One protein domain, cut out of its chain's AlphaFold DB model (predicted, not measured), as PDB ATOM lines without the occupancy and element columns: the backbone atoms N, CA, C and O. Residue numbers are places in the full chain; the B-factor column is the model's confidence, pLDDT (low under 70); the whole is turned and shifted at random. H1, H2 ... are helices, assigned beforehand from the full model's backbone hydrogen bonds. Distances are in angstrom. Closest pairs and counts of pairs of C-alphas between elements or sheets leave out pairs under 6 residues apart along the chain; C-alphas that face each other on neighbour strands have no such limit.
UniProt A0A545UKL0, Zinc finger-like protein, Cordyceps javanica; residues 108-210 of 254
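Overview. This is residues 108 to 210 of the 254 residues of the protein "Zinc finger-like protein" of Cordyceps javanica (UniProt A0A545UKL0). Three long helices, H1, H4 and H5, lie nearly side by side with H4 in the middle; short H2 lies beside H4, and short H3 packs on its residues 170 to 172. The 103 printed residues, class all helix, hold five helices, H1 to H5 in chain order, and no named strand. They are compact, radius of gyration of the C-alphas 14.3 A, spanning 42 by 27 by 21 A.

Along the chain. Find C-alpha 111 at (-16.968, -2.121, 9.209); H1 runs 25.7 A to residue 128. Next come H2, residues 141 to 146, and H3, residues 156 to 160. H4, residues 170 to 188, runs 27.0 A; H5, residues 194 to 208, runs 21.9 A to C-alpha 208 at (-6.017, -16.300, -10.201).

Arrangement. Start at the hub, H4. H1 touches it, closest C-alphas Val 125 and Ser 177, 5.6 A, the same way at a shallow tilt of 21 degrees. H4 and H5 form a hairpin, closest C-alphas Cys 182 and Val 195, 5.7 A. In these five helices every O i to N i+4 pair is within hydrogen-bond range.

Size, cuts and confidence. The printed part has no cut. The H1 to H2 link is long. Residues 108 to 109 and 164 to 165 have pLDDT under 70.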
ATOM      1  N   GLN A 108     -13.310  -7.189  16.348       48.03
ATOM      2  CA  GLN A 108     -14.024  -6.944  15.113       48.03
ATOM      3  C   GLN A 108     -13.510  -5.593  14.641       48.03
ATOM      4  O   GLN A 108     -13.872  -4.554  15.197       48.03
ATOM      5  N   VAL A 109     -12.592  -5.609  13.672       61.47
ATOM      6  CA  VAL A 109     -12.221  -4.414  12.932       61.47
ATOM      7  C   VAL A 109     -13.552  -3.899  12.415       61.47
ATOM      8  O   VAL A 109     -14.228  -4.578  11.646       61.47
ATOM      9  N   SER A 110     -14.006  -2.774  12.969       75.62
ATOM     10  CA  SER A 110     -15.350  -2.290  12.686       75.62
ATOM     11  C   SER A 110     -15.506  -2.121  11.176       75.62
ATOM     12  O   SER A 110     -14.545  -1.750  10.499       75.62
ATOM     13  N   ALA A 111     -16.706  -2.342  10.637       80.88
ATOM     14  CA  ALA A 111     -16.968  -2.121   9.209       80.88
ATOM     15  C   ALA A 111     -16.488  -0.726   8.751       80.88
ATOM     16  O   ALA A 111     -15.964  -0.563   7.650       80.88
ATOM     17  N   LEU A 112     -16.573   0.263   9.652       83.94
ATOM     18  CA  LEU A 112     -15.985   1.584   9.469       83.94
ATOM     19  C   LEU A 112     -14.462   1.523   9.281       83.94
ATOM     20  O   LEU A 112     -13.969   2.050   8.292       83.94
ATOM     21  N   ARG A 113     -13.707   0.879  10.179       85.31
ATOM     22  CA  ARG A 113     -12.242   0.761  10.066       85.31
ATOM     23  C   ARG A 113     -11.821   0.018   8.796       85.31
ATOM     24  O   ARG A 113     -10.851   0.425   8.155       85.31
ATOM     25  N   THR A 114     -12.561  -1.013   8.396       86.50
ATOM     26  CA  THR A 114     -12.334  -1.720   7.126       86.50
ATOM     27  C   THR A 114     -12.530  -0.786   5.933       86.50
ATOM     28  O   THR A 114     -11.625  -0.639   5.113       86.50
ATOM     29  N   SER A 115     -13.656  -0.067   5.884       86.44
ATOM     30  CA  SER A 115     -13.944   0.914   4.831       86.44
ATOM     31  C   SER A 115     -12.887   2.026   4.773       86.44
ATOM     32  O   SER A 115     -12.361   2.335   3.705       86.44
ATOM     33  N   GLN A 116     -12.491   2.577   5.923       88.56
ATOM     34  CA  GLN A 116     -11.435   3.588   6.013       88.56
ATOM     35  C   GLN A 116     -10.098   3.057   5.481       88.56
ATOM     36  O   GLN A 116      -9.432   3.747   4.714       88.56
ATOM     37  N   SER A 117      -9.726   1.826   5.839       90.00
ATOM     38  CA  SER A 117      -8.489   1.186   5.374       90.00
ATOM     39  C   SER A 117      -8.469   1.020   3.857       90.00
ATOM     40  O   SER A 117      -7.456   1.303   3.224       90.00
ATOM     41  N   VAL A 118      -9.597   0.623   3.268       90.62
ATOM     42  CA  VAL A 118      -9.767   0.460   1.819       90.62
ATOM     43  C   VAL A 118      -9.671   1.802   1.090       90.62
ATOM     44  O   VAL A 118      -8.916   1.925   0.126       90.62
ATOM     45  N   VAL A 119     -10.367   2.835   1.575       90.75
ATOM     46  CA  VAL A 119     -10.329   4.181   0.977       90.75
ATOM     47  C   VAL A 119      -8.920   4.776   1.043       90.75
ATOM     48  O   VAL A 119      -8.421   5.285   0.040       90.75
ATOM     49  N   VAL A 120      -8.256   4.694   2.202       92.25
ATOM     50  CA  VAL A 120      -6.880   5.195   2.367       92.25
ATOM     51  C   VAL A 120      -5.899   4.384   1.535       92.25
ATOM     52  O   VAL A 120      -5.068   4.973   0.850       92.25
ATOM     53  N   GLY A 121      -5.996   3.052   1.576       91.81
ATOM     54  CA  GLY A 121      -5.146   2.152   0.804       91.81
ATOM     55  C   GLY A 121      -5.225   2.474  -0.682       91.81
ATOM     56  O   GLY A 121      -4.200   2.762  -1.290       91.81
ATOM     57  N   GLY A 122      -6.436   2.551  -1.239       91.25
ATOM     58  CA  GLY A 122      -6.651   2.939  -2.632       91.25
ATOM     59  C   GLY A 122      -6.071   4.313  -2.955       91.25
ATOM     60  O   GLY A 122      -5.274   4.443  -3.883       91.25
ATOM     61  N   ALA A 123      -6.399   5.336  -2.165       90.50
ATOM     62  CA  ALA A 123      -5.935   6.694  -2.433       90.50
ATOM     63  C   ALA A 123      -4.403   6.826  -2.378       90.50
ATOM     64  O   ALA A 123      -3.811   7.490  -3.229       90.50
ATOM     65  N   VAL A 124      -3.751   6.208  -1.390       92.25
ATOM     66  CA  VAL A 124      -2.298   6.318  -1.208       92.25
ATOM     67  C   VAL A 124      -1.544   5.449  -2.214       92.25
ATOM     68  O   VAL A 124      -0.593   5.949  -2.812       92.25
ATOM     69  N   VAL A 125      -1.965   4.199  -2.439       92.06
ATOM     70  CA  VAL A 125      -1.312   3.282  -3.393       92.06
ATOM     71  C   VAL A 125      -1.395   3.824  -4.816       92.06
ATOM     72  O   VAL A 125      -0.386   3.875  -5.514       92.06
ATOM     73  N   LEU A 126      -2.566   4.305  -5.243       89.25
ATOM     74  CA  LEU A 126      -2.710   4.881  -6.580       89.25
ATOM     75  C   LEU A 126      -1.907   6.177  -6.719       89.25
ATOM     76  O   LEU A 126      -1.257   6.386  -7.741       89.25
ATOM     77  N   ALA A 127      -1.869   7.020  -5.682       88.94
ATOM     78  CA  ALA A 127      -1.064   8.237  -5.711       88.94
ATOM     79  C   ALA A 127       0.440   7.956  -5.851       88.94
ATOM     80  O   ALA A 127       1.131   8.753  -6.482       88.94
ATOM     81  N   GLN A 128       0.955   6.842  -5.311       84.88
ATOM     82  CA  GLN A 128       2.374   6.480  -5.435       84.88
ATOM     83  C   GLN A 128       2.830   6.365  -6.896       84.88
ATOM     84  O   GLN A 128       3.967   6.719  -7.188       84.88
ATOM     85  N   THR A 129       1.948   5.951  -7.812       83.88
ATOM     86  CA  THR A 129       2.270   5.845  -9.249       83.88
ATOM     87  C   THR A 129       2.615   7.192  -9.894       83.88
ATOM     88  O   THR A 129       3.319   7.236 -10.898       83.88
ATOM     89  N   MET A 130       2.166   8.296  -9.288       83.25
ATOM     90  CA  MET A 130       2.354   9.664  -9.782       83.25
ATOM     91  C   MET A 130       3.345  10.468  -8.930       83.25
ATOM     92  O   MET A 130       3.511  11.672  -9.129       83.25
ATOM     93  N   MET A 131       3.972   9.838  -7.936       83.25
ATOM     94  CA  MET A 131       4.916  10.495  -7.041       83.25
ATOM     95  C   MET A 131       6.355  10.350  -7.524       83.25
ATOM     96  O   MET A 131       6.738   9.349  -8.123       83.25
ATOM     97  N   SER A 132       7.188  11.328  -7.170       82.69
ATOM     98  CA  SER A 132       8.633  11.236  -7.362       82.69
ATOM     99  C   SER A 132       9.204  10.022  -6.626       82.69
ATOM    100  O   SER A 132       8.942   9.822  -5.436       82.69
ATOM    101  N   VAL A 133      10.015   9.241  -7.334       83.19
ATOM    102  CA  VAL A 133      10.722   8.080  -6.787       83.19
ATOM    103  C   VAL A 133      11.726   8.539  -5.732       83.19
ATOM    104  O   VAL A 133      12.570   9.400  -5.990       83.19
ATOM    105  N   SER A 134      11.649   7.959  -4.533       83.81
ATOM    106  CA  SER A 134      12.618   8.227  -3.464       83.81
ATOM    107  C   SER A 134      14.031   7.807  -3.897       83.81
ATOM    108  O   SER A 134      14.180   6.751  -4.508       83.81
ATOM    109  N   PRO A 135      15.094   8.553  -3.556       84.81
ATOM    110  CA  PRO A 135      16.463   8.114  -3.817       84.81
ATOM    111  C   PRO A 135      16.809   6.816  -3.078       84.81
ATOM    112  O   PRO A 135      16.415   6.641  -1.919       84.81
ATOM    113  N   LEU A 136      17.625   5.958  -3.704       83.62
ATOM    114  CA  LEU A 136      18.064   4.671  -3.141       83.62
ATOM    115  C   LEU A 136      18.685   4.821  -1.742       83.62
ATOM    116  O   LEU A 136      18.384   4.040  -0.849       83.62
ATOM    117  N   ALA A 137      19.484   5.872  -1.530       85.56
ATOM    118  CA  ALA A 137      20.160   6.148  -0.259       85.56
ATOM    119  C   ALA A 137      19.203   6.375   0.926       85.56
ATOM    120  O   ALA A 137      19.584   6.190   2.078       85.56
ATOM    121  N   THR A 138      17.968   6.795   0.650       85.75
ATOM    122  CA  THR A 138      16.943   7.095   1.662       85.75
ATOM    123  C   THR A 138      15.806   6.078   1.677       85.75
ATOM    124  O   THR A 138      14.888   6.185   2.489       85.75
ATOM    125  N   PHE A 139      15.832   5.107   0.763       84.50
ATOM    126  CA  PHE A 139      14.757   4.148   0.595       84.50
ATOM    127  C   PHE A 139      14.896   2.998   1.596       84.50
ATOM    128  O   PHE A 139      15.902   2.292   1.605       84.50
ATOM    129  N   ASN A 140      13.871   2.786   2.423       87.62
ATOM    130  CA  ASN A 140      13.812   1.654   3.342       87.62
ATOM    131  C   ASN A 140      12.885   0.563   2.770       87.62
ATOM    132  O   ASN A 140      11.662   0.699   2.876       87.62
ATOM    133  N   PRO A 141      13.431  -0.527   2.197       82.81
ATOM    134  CA  PRO A 141      12.624  -1.561   1.550       82.81
ATOM    135  C   PRO A 141      11.729  -2.324   2.532       82.81
ATOM    136  O   PRO A 141      10.609  -2.690   2.180       82.81
ATOM    137  N   ILE A 142      12.188  -2.531   3.771       84.69
ATOM    138  CA  ILE A 142      11.431  -3.257   4.800       84.69
ATOM    139  C   ILE A 142      10.218  -2.429   5.223       84.69
ATOM    140  O   ILE A 142       9.093  -2.934   5.240       84.69
ATOM    141  N   ALA A 143      10.434  -1.142   5.507       86.81
ATOM    142  CA  ALA A 143       9.352  -0.237   5.872       86.81
ATOM    143  C   ALA A 143       8.311  -0.147   4.748       86.81
ATOM    144  O   ALA A 143       7.125  -0.301   5.025       86.81
ATOM    145  N   GLU A 144       8.749   0.003   3.493       87.06
ATOM    146  CA  GLU A 144       7.836   0.123   2.351       87.06
ATOM    147  C   GLU A 144       7.026  -1.159   2.114       87.06
ATOM    148  O   GLU A 144       5.823  -1.086   1.881       87.06
ATOM    149  N   THR A 145       7.639  -2.338   2.257       84.19
ATOM    150  CA  THR A 145       6.936  -3.625   2.097       84.19
ATOM    151  C   THR A 145       5.893  -3.852   3.198       84.19
ATOM    152  O   THR A 145       4.851  -4.455   2.959       84.19
ATOM    153  N   SER A 146       6.144  -3.353   4.412       86.50
ATOM    154  CA  SER A 146       5.226  -3.491   5.558       86.50
ATOM    155  C   SER A 146       4.172  -2.378   5.663       86.50
ATOM    156  O   SER A 146       3.255  -2.462   6.484       86.50
ATOM    157  N   ARG A 147       4.295  -1.338   4.830       89.88
ATOM    158  CA  ARG A 147       3.567  -0.066   4.919       89.88
ATOM    159  C   ARG A 147       2.048  -0.225   4.899       89.88
ATOM    160  O   ARG A 147       1.348   0.469   5.632       89.88
ATOM    161  N   PHE A 148       1.547  -1.155   4.092       91.81
ATOM    162  CA  PHE A 148       0.115  -1.412   3.924       91.81
ATOM    163  C   PHE A 148      -0.354  -2.679   4.650       91.81
ATOM    164  O   PHE A 148      -1.382  -3.255   4.300       91.81
ATOM    165  N   GLY A 149       0.376  -3.112   5.685       88.88
ATOM    166  CA  GLY A 149       0.030  -4.297   6.475       88.88
ATOM    167  C   GLY A 149      -1.365  -4.239   7.111       88.88
ATOM    168  O   GLY A 149      -2.004  -5.276   7.255       88.88
ATOM    169  N   PHE A 150      -1.885  -3.038   7.378       88.12
ATOM    170  CA  PHE A 150      -3.243  -2.823   7.892       88.12
ATOM    171  C   PHE A 150      -4.355  -3.276   6.923       88.12
ATOM    172  O   PHE A 150      -5.518  -3.354   7.314       88.12
ATOM    173  N   LEU A 151      -4.037  -3.573   5.656       90.44
ATOM    174  CA  LEU A 151      -4.986  -4.163   4.705       90.44
ATOM    175  C   LEU A 151      -5.181  -5.671   4.927       90.44
ATOM    176  O   LEU A 151      -6.188  -6.212   4.483       90.44
ATOM    177  N   LEU A 152      -4.263  -6.345   5.624       88.81
ATOM    178  CA  LEU A 152      -4.200  -7.808   5.711       88.81
ATOM    179  C   LEU A 152      -4.965  -8.422   6.898       88.81
ATOM    180  O   LEU A 152      -4.712  -9.562   7.261       88.81
ATOM    181  N   HIS A 153      -5.909  -7.697   7.501       83.00
ATOM    182  CA  HIS A 153      -6.694  -8.202   8.639       83.00
ATOM    183  C   HIS A 153      -7.871  -9.093   8.245       83.00
ATOM    184  O   HIS A 153      -8.574  -8.799   7.279       83.00
ATOM    185  N   GLY A 154      -8.196 -10.069   9.088       79.69
ATOM    186  CA  GLY A 154      -9.402 -10.889   8.955       79.69
ATOM    187  C   GLY A 154      -9.166 -12.224   8.254       79.69
ATOM    188  O   GLY A 154      -8.034 -12.670   8.076       79.69
ATOM    189  N   SER A 155     -10.261 -12.893   7.912       85.31
ATOM    190  CA  SER A 155     -10.242 -14.147   7.165       85.31
ATOM    191  C   SER A 155      -9.937 -13.919   5.685       85.31
ATOM    192  O   SER A 155     -10.008 -12.801   5.181       85.31
ATOM    193  N   GLU A 156      -9.633 -14.998   4.965       86.44
ATOM    194  CA  GLU A 156      -9.446 -14.942   3.516       86.44
ATOM    195  C   GLU A 156     -10.665 -14.335   2.809       86.44
ATOM    196  O   GLU A 156     -10.505 -13.408   2.019       86.44
ATOM    197  N   ALA A 157     -11.879 -14.755   3.180       88.19
ATOM    198  CA  ALA A 157     -13.113 -14.177   2.657       88.19
ATOM    199  C   ALA A 157     -13.141 -12.648   2.837       88.19
ATOM    200  O   ALA A 157     -13.364 -11.921   1.873       88.19
ATOM    201  N   ASP A 158     -12.799 -12.149   4.029       87.44
ATOM    202  CA  ASP A 158     -12.789 -10.706   4.308       87.44
ATOM    203  C   ASP A 158     -11.732  -9.947   3.483       87.44
ATOM    204  O   ASP A 158     -11.854  -8.741   3.265       87.44
ATOM    205  N   LEU A 159     -10.636 -10.602   3.085       89.56
ATOM    206  CA  LEU A 159      -9.553  -9.969   2.325       89.56
ATOM    207  C   LEU A 159      -9.893  -9.795   0.846       89.56
ATOM    208  O   LEU A 159      -9.466  -8.801   0.251       89.56
ATOM    209  N   TYR A 160     -10.623 -10.752   0.273       90.94
ATOM    210  CA  TYR A 160     -11.058 -10.742  -1.128       90.94
ATOM    211  C   TYR A 160     -12.427 -10.071  -1.328       90.94
ATOM    212  O   TYR A 160     -12.843  -9.870  -2.471       90.94
ATOM    213  N   GLU A 161     -13.117  -9.691  -0.249       89.75
ATOM    214  CA  GLU A 161     -14.382  -8.963  -0.337       89.75
ATOM    215  C   GLU A 161     -14.166  -7.535  -0.862       89.75
ATOM    216  O   GLU A 161     -13.278  -6.799  -0.419       89.75
ATOM    217  N   ILE A 162     -15.004  -7.135  -1.815       88.44
ATOM    218  CA  ILE A 162     -15.111  -5.779  -2.339       88.44
ATOM    219  C   ILE A 162     -15.845  -4.933  -1.303       88.44
ATOM    220  O   ILE A 162     -17.007  -5.186  -0.983       88.44
ATOM    221  N   HIS A 163     -15.201  -3.869  -0.831       82.44
ATOM    222  CA  HIS A 163     -15.846  -2.921   0.071       82.44
ATOM    223  C   HIS A 163     -16.334  -1.677  -0.683       82.44
ATOM    224  O   HIS A 163     -15.611  -1.070  -1.481       82.44
ATOM    225  N   GLY A 164     -17.584  -1.290  -0.406       64.88
ATOM    226  CA  GLY A 164     -18.275  -0.179  -1.059       64.88
ATOM    227  C   GLY A 164     -17.532   1.147  -0.885       64.88
ATOM    228  O   GLY A 164     -17.382   1.654   0.227       64.88
ATOM    229  N   GLY A 165     -17.051   1.709  -1.995       65.88
ATOM    230  CA  GLY A 165     -16.408   3.024  -2.037       65.88
ATOM    231  C   GLY A 165     -15.374   3.180  -3.150       65.88
ATOM    232  O   GLY A 165     -15.256   4.268  -3.706       65.88
ATOM    233  N   CYS A 166     -14.649   2.115  -3.505       71.06
ATOM    234  CA  CYS A 166     -13.628   2.172  -4.561       71.06
ATOM    235  C   CYS A 166     -13.543   0.926  -5.458       71.06
ATOM    236  O   CYS A 166     -12.697   0.902  -6.342       71.06
ATOM    237  N   GLY A 167     -14.399  -0.086  -5.258       79.06
ATOM    238  CA  GLY A 167     -14.440  -1.280  -6.114       79.06
ATOM    239  C   GLY A 167     -13.264  -2.248  -5.928       79.06
ATOM    240  O   GLY A 167     -13.135  -3.196  -6.690       79.06
ATOM    241  N   PHE A 168     -12.422  -2.035  -4.913       86.75
ATOM    242  CA  PHE A 168     -11.267  -2.884  -4.635       86.75
ATOM    243  C   PHE A 168     -11.456  -3.693  -3.350       86.75
ATOM    244  O   PHE A 168     -11.900  -3.171  -2.323       86.75
ATOM    245  N   SER A 169     -11.024  -4.949  -3.388       90.69
ATOM    246  CA  SER A 169     -10.744  -5.737  -2.194       90.69
ATOM    247  C   SER A 169      -9.437  -5.295  -1.540       90.69
ATOM    248  O   SER A 169      -8.529  -4.736  -2.170       90.69
ATOM    249  N   ARG A 170      -9.300  -5.575  -0.243       91.31
ATOM    250  CA  ARG A 170      -8.078  -5.240   0.504       91.31
ATOM    251  C   ARG A 170      -6.873  -6.018  -0.003       91.31
ATOM    252  O   ARG A 170      -5.771  -5.469  -0.065       91.31
ATOM    253  N   ARG A 171      -7.084  -7.271  -0.419       92.38
ATOM    254  CA  ARG A 171      -6.044  -8.089  -1.036       92.38
ATOM    255  C   ARG A 171      -5.535  -7.462  -2.330       92.38
ATOM    256  O   ARG A 171      -4.322  -7.426  -2.524       92.38
ATOM    257  N   LEU A 172      -6.427  -6.936  -3.174       92.19
ATOM    258  CA  LEU A 172      -6.039  -6.337  -4.453       92.19
ATOM    259  C   LEU A 172      -5.220  -5.064  -4.226       92.19
ATOM    260  O   LEU A 172      -4.143  -4.911  -4.797       92.19
ATOM    261  N   LEU A 173      -5.667  -4.201  -3.309       92.75
ATOM    262  CA  LEU A 173      -4.923  -3.000  -2.917       92.75
ATOM    263  C   LEU A 173      -3.529  -3.327  -2.369       92.75
ATOM    264  O   LEU A 173      -2.554  -2.648  -2.695       92.75
ATOM    265  N   HIS A 174      -3.418  -4.384  -1.562       93.00
ATOM    266  CA  HIS A 174      -2.127  -4.836  -1.061       93.00
ATOM    267  C   HIS A 174      -1.214  -5.321  -2.198       93.00
ATOM    268  O   HIS A 174      -0.048  -4.934  -2.239       93.00
ATOM    269  N   ILE A 175      -1.730  -6.102  -3.153       93.12
ATOM    270  CA  ILE A 175      -0.969  -6.527  -4.339       93.12
ATOM    271  C   ILE A 175      -0.522  -5.310  -5.160       93.12
ATOM    272  O   ILE A 175       0.654  -5.215  -5.504       93.12
ATOM    273  N   PHE A 176      -1.396  -4.329  -5.403       92.69
ATOM    274  CA  PHE A 176      -1.023  -3.096  -6.105       92.69
ATOM    275  C   PHE A 176       0.084  -2.324  -5.391       92.69
ATOM    276  O   PHE A 176       0.990  -1.817  -6.047       92.69
ATOM    277  N   SER A 177       0.089  -2.295  -4.056       92.56
ATOM    278  CA  SER A 177       1.196  -1.685  -3.314       92.56
ATOM    279  C   SER A 177       2.534  -2.393  -3.569       92.56
ATOM    280  O   SER A 177       3.566  -1.737  -3.713       92.56
ATOM    281  N   GLN A 178       2.518  -3.723  -3.710       92.25
ATOM    282  CA  GLN A 178       3.702  -4.519  -4.031       92.25
ATOM    283  C   GLN A 178       4.146  -4.314  -5.483       92.25
ATOM    284  O   GLN A 178       5.338  -4.162  -5.736       92.25
ATOM    285  N   VAL A 179       3.207  -4.220  -6.430       92.12
ATOM    286  CA  VAL A 179       3.505  -3.879  -7.833       92.12
ATOM    287  C   VAL A 179       4.157  -2.497  -7.928       92.12
ATOM    288  O   VAL A 179       5.187  -2.337  -8.589       92.12
ATOM    289  N   THR A 180       3.621  -1.502  -7.221       90.50
ATOM    290  CA  THR A 180       4.199  -0.153  -7.167       90.50
ATOM    291  C   THR A 180       5.580  -0.154  -6.511       90.50
ATOM    292  O   THR A 180       6.495   0.527  -6.987       90.50
ATOM    293  N   HIS A 181       5.781  -0.964  -5.467       88.69
ATOM    294  CA  HIS A 181       7.091  -1.171  -4.850       88.69
ATOM    295  C   HIS A 181       8.102  -1.766  -5.840       88.69
ATOM    296  O   HIS A 181       9.179  -1.200  -6.023       88.69
ATOM    297  N   CYS A 182       7.752  -2.861  -6.522       88.88
ATOM    298  CA  CYS A 182       8.578  -3.485  -7.557       88.88
ATOM    299  C   CYS A 182       8.949  -2.485  -8.659       88.88
ATOM    300  O   CYS A 182      10.125  -2.333  -8.979       88.88
ATOM    301  N   SER A 183       7.968  -1.734  -9.163       88.06
ATOM    302  CA  SER A 183       8.179  -0.707 -10.191       88.06
ATOM    303  C   SER A 183       9.159   0.373  -9.718       88.06
ATOM    304  O   SER A 183      10.098   0.731 -10.425       88.06
ATOM    305  N   THR A 184       8.998   0.837  -8.476       86.88
ATOM    306  CA  THR A 184       9.906   1.809  -7.851       86.88
ATOM    307  C   THR A 184      11.325   1.250  -7.744       86.88
ATOM    308  O   THR A 184      12.289   1.945  -8.062       86.88
ATOM    309  N   ARG A 185      11.473  -0.016  -7.335       86.50
ATOM    310  CA  ARG A 185      12.774  -0.690  -7.229       86.50
ATOM    311  C   ARG A 185      13.460  -0.837  -8.583       86.50
ATOM    312  O   ARG A 185      14.648  -0.554  -8.649       86.50
ATOM    313  N   MET A 186      12.730  -1.188  -9.643       86.06
ATOM    314  CA  MET A 186      13.286  -1.272 -11.003       86.06
ATOM    315  C   MET A 186      13.799   0.078 -11.503       86.06
ATOM    316  O   MET A 186      14.835   0.133 -12.156       86.06
ATOM    317  N   LEU A 187      13.105   1.174 -11.176       85.50
ATOM    318  CA  LEU A 187      13.549   2.525 -11.533       85.50
ATOM    319  C   LEU A 187      14.779   2.975 -10.733       85.50
ATOM    320  O   LEU A 187      15.592   3.744 -11.240       85.50
ATOM    321  N   GLN A 188      14.909   2.530  -9.483       86.19
ATOM    322  CA  GLN A 188      16.059   2.850  -8.630       86.19
ATOM    323  C   GLN A 188      17.295   2.000  -8.943       86.19
ATOM    324  O   GLN A 188      18.415   2.470  -8.762       86.19
ATOM    325  N   ASP A 189      17.087   0.737  -9.312       84.69
ATOM    326  CA  ASP A 189      18.115  -0.292  -9.431       84.69
ATOM    327  C   ASP A 189      17.654  -1.376 -10.422       84.69
ATOM    328  O   ASP A 189      17.013  -2.361 -10.049       84.69
ATOM    329  N   ALA A 190      17.949  -1.161 -11.705       76.50
ATOM    330  CA  ALA A 190      17.456  -1.992 -12.804       76.50
ATOM    331  C   ALA A 190      18.060  -3.411 -12.841       76.50
ATOM    332  O   ALA A 190      17.481  -4.300 -13.458       76.50
ATOM    333  N   GLU A 191      19.187  -3.637 -12.161       77.94
ATOM    334  CA  GLU A 191      19.928  -4.908 -12.187       77.94
ATOM    335  C   GLU A 191      19.517  -5.862 -11.050       77.94
ATOM    336  O   GLU A 191      20.100  -6.933 -10.875       77.94
ATOM    337  N   THR A 192      18.523  -5.493 -10.234       75.88
ATOM    338  CA  THR A 192      18.123  -6.310  -9.085       75.88
ATOM    339  C   THR A 192      17.375  -7.587  -9.521       75.88
ATOM    340  O   THR A 192      16.289  -7.510 -10.100       75.88
ATOM    341  N   PRO A 193      17.875  -8.795  -9.191       71.94
ATOM    342  CA  PRO A 193      17.236 -10.048  -9.606       71.94
ATOM    343  C   PRO A 193      15.976 -10.386  -8.791       71.94
ATOM    344  O   PRO A 193      15.212 -11.271  -9.166       71.94
ATOM    345  N   ILE A 194      15.742  -9.696  -7.668       73.62
ATOM    346  CA  ILE A 194      14.626  -9.977  -6.748       73.62
ATOM    347  C   ILE A 194      13.288  -9.491  -7.321       73.62
ATOM    348  O   ILE A 194      12.239 -10.091  -7.069       73.62
ATOM    349  N   VAL A 195      13.308  -8.403  -8.095       80.88
ATOM    350  CA  VAL A 195      12.076  -7.802  -8.608       80.88
ATOM    351  C   VAL A 195      11.402  -8.665  -9.680       80.88
ATOM    352  O   VAL A 195      10.202  -8.879  -9.527       80.88
ATOM    353  N   PRO A 196      12.103  -9.229 -10.684       81.44
ATOM    354  CA  PRO A 196      11.480 -10.117 -11.668       81.44
ATOM    355  C   PRO A 196      10.755 -11.315 -11.038       81.44
ATOM    356  O   PRO A 196       9.590 -11.550 -11.342       81.44
ATOM    357  N   VAL A 197      11.390 -12.003 -10.079       85.25
ATOM    358  CA  VAL A 197      10.784 -13.155  -9.381       85.25
ATOM    359  C   VAL A 197       9.531 -12.743  -8.604       85.25
ATOM    360  O   VAL A 197       8.511 -13.428  -8.628       85.25
ATOM    361  N   THR A 198       9.591 -11.600  -7.917       87.81
ATOM    362  CA  THR A 198       8.432 -11.080  -7.181       87.81
ATOM    363  C   THR A 198       7.313 -10.683  -8.146       87.81
ATOM    364  O   THR A 198       6.153 -10.979  -7.882       87.81
ATOM    365  N   ALA A 199       7.643 -10.060  -9.279       88.75
ATOM    366  CA  ALA A 199       6.674  -9.649 -10.287       88.75
ATOM    367  C   ALA A 199       5.941 -10.845 -10.912       88.75
ATOM    368  O   ALA A 199       4.724 -10.778 -11.062       88.75
ATOM    369  N   GLU A 200       6.640 -11.948 -11.201       90.38
ATOM    370  CA  GLU A 200       6.019 -13.193 -11.676       90.38
ATOM    371  C   GLU A 200       5.028 -13.758 -10.648       90.38
ATOM    372  O   GLU A 200       3.886 -14.063 -10.989       90.38
ATOM    373  N   ALA A 201       5.409 -13.811  -9.367       91.12
ATOM    374  CA  ALA A 201       4.509 -14.275  -8.311       91.12
ATOM    375  C   ALA A 201       3.272 -13.370  -8.143       91.12
ATOM    376  O   ALA A 201       2.164 -13.858  -7.908       91.12
ATOM    377  N   LEU A 202       3.439 -12.048  -8.264       93.31
ATOM    378  CA  LEU A 202       2.324 -11.095  -8.224       93.31
ATOM    379  C   LEU A 202       1.406 -11.250  -9.438       93.31
ATOM    380  O   LEU A 202       0.188 -11.208  -9.279       93.31
ATOM    381  N   TYR A 203       1.977 -11.459 -10.624       93.00
ATOM    382  CA  TYR A 203       1.228 -11.717 -11.848       93.00
ATOM    383  C   TYR A 203       0.379 -12.986 -11.721       93.00
ATOM    384  O   TYR A 203      -0.828 -12.941 -11.952       93.00
ATOM    385  N   ASP A 204       0.969 -14.087 -11.253       92.62
ATOM    386  CA  ASP A 204       0.251 -15.342 -11.023       92.62
ATOM    387  C   ASP A 204      -0.887 -15.193 -10.007       92.62
ATOM    388  O   ASP A 204      -1.949 -15.800 -10.172       92.62
ATOM    389  N   HIS A 205      -0.682 -14.395  -8.954       90.94
ATOM    390  CA  HIS A 205      -1.735 -14.086  -7.991       90.94
ATOM    391  C   HIS A 205      -2.865 -13.272  -8.618       90.94
ATOM    392  O   HIS A 205      -4.021 -13.615  -8.399       90.94
ATOM    393  N   LEU A 206      -2.553 -12.233  -9.399       90.62
ATOM    394  CA  LEU A 206      -3.561 -11.411 -10.076       90.62
ATOM    395  C   LEU A 206      -4.373 -12.230 -11.082       90.62
ATOM    396  O   LEU A 206      -5.591 -12.116 -11.107       90.62
ATOM    397  N   MET A 207      -3.723 -13.110 -11.844       87.81
ATOM    398  CA  MET A 207      -4.396 -13.969 -12.823       87.81
ATOM    399  C   MET A 207      -5.377 -14.964 -12.196       87.81
ATOM    400  O   MET A 207      -6.326 -15.385 -12.848       87.81
ATOM    401  N   LYS A 208      -5.157 -15.359 -10.940       87.50
ATOM    402  CA  LYS A 208      -6.017 -16.300 -10.201       87.50
ATOM    403  C   LYS A 208      -6.950 -15.597  -9.218       87.50
ATOM    404  O   LYS A 208      -7.716 -16.264  -8.528       87.50
ATOM    405  N   MET A 209      -6.852 -14.277  -9.106       87.38
ATOM    406  CA  MET A 209      -7.591 -13.508  -8.121       87.38
ATOM    407  C   MET A 209      -9.078 -13.505  -8.457       87.38
ATOM    408  O   MET A 209      -9.454 -13.245  -9.593       87.38
ATOM    409  N   HIS A 210      -9.908 -13.749  -7.448       86.56
ATOM    410  CA  HIS A 210     -11.352 -13.606  -7.550       86.56
ATOM    411  C   HIS A 210     -11.829 -12.679  -6.440       86.56
ATOM    412  O   HIS A 210     -11.566 -12.920  -5.258       86.56
TER     413      HIS A 210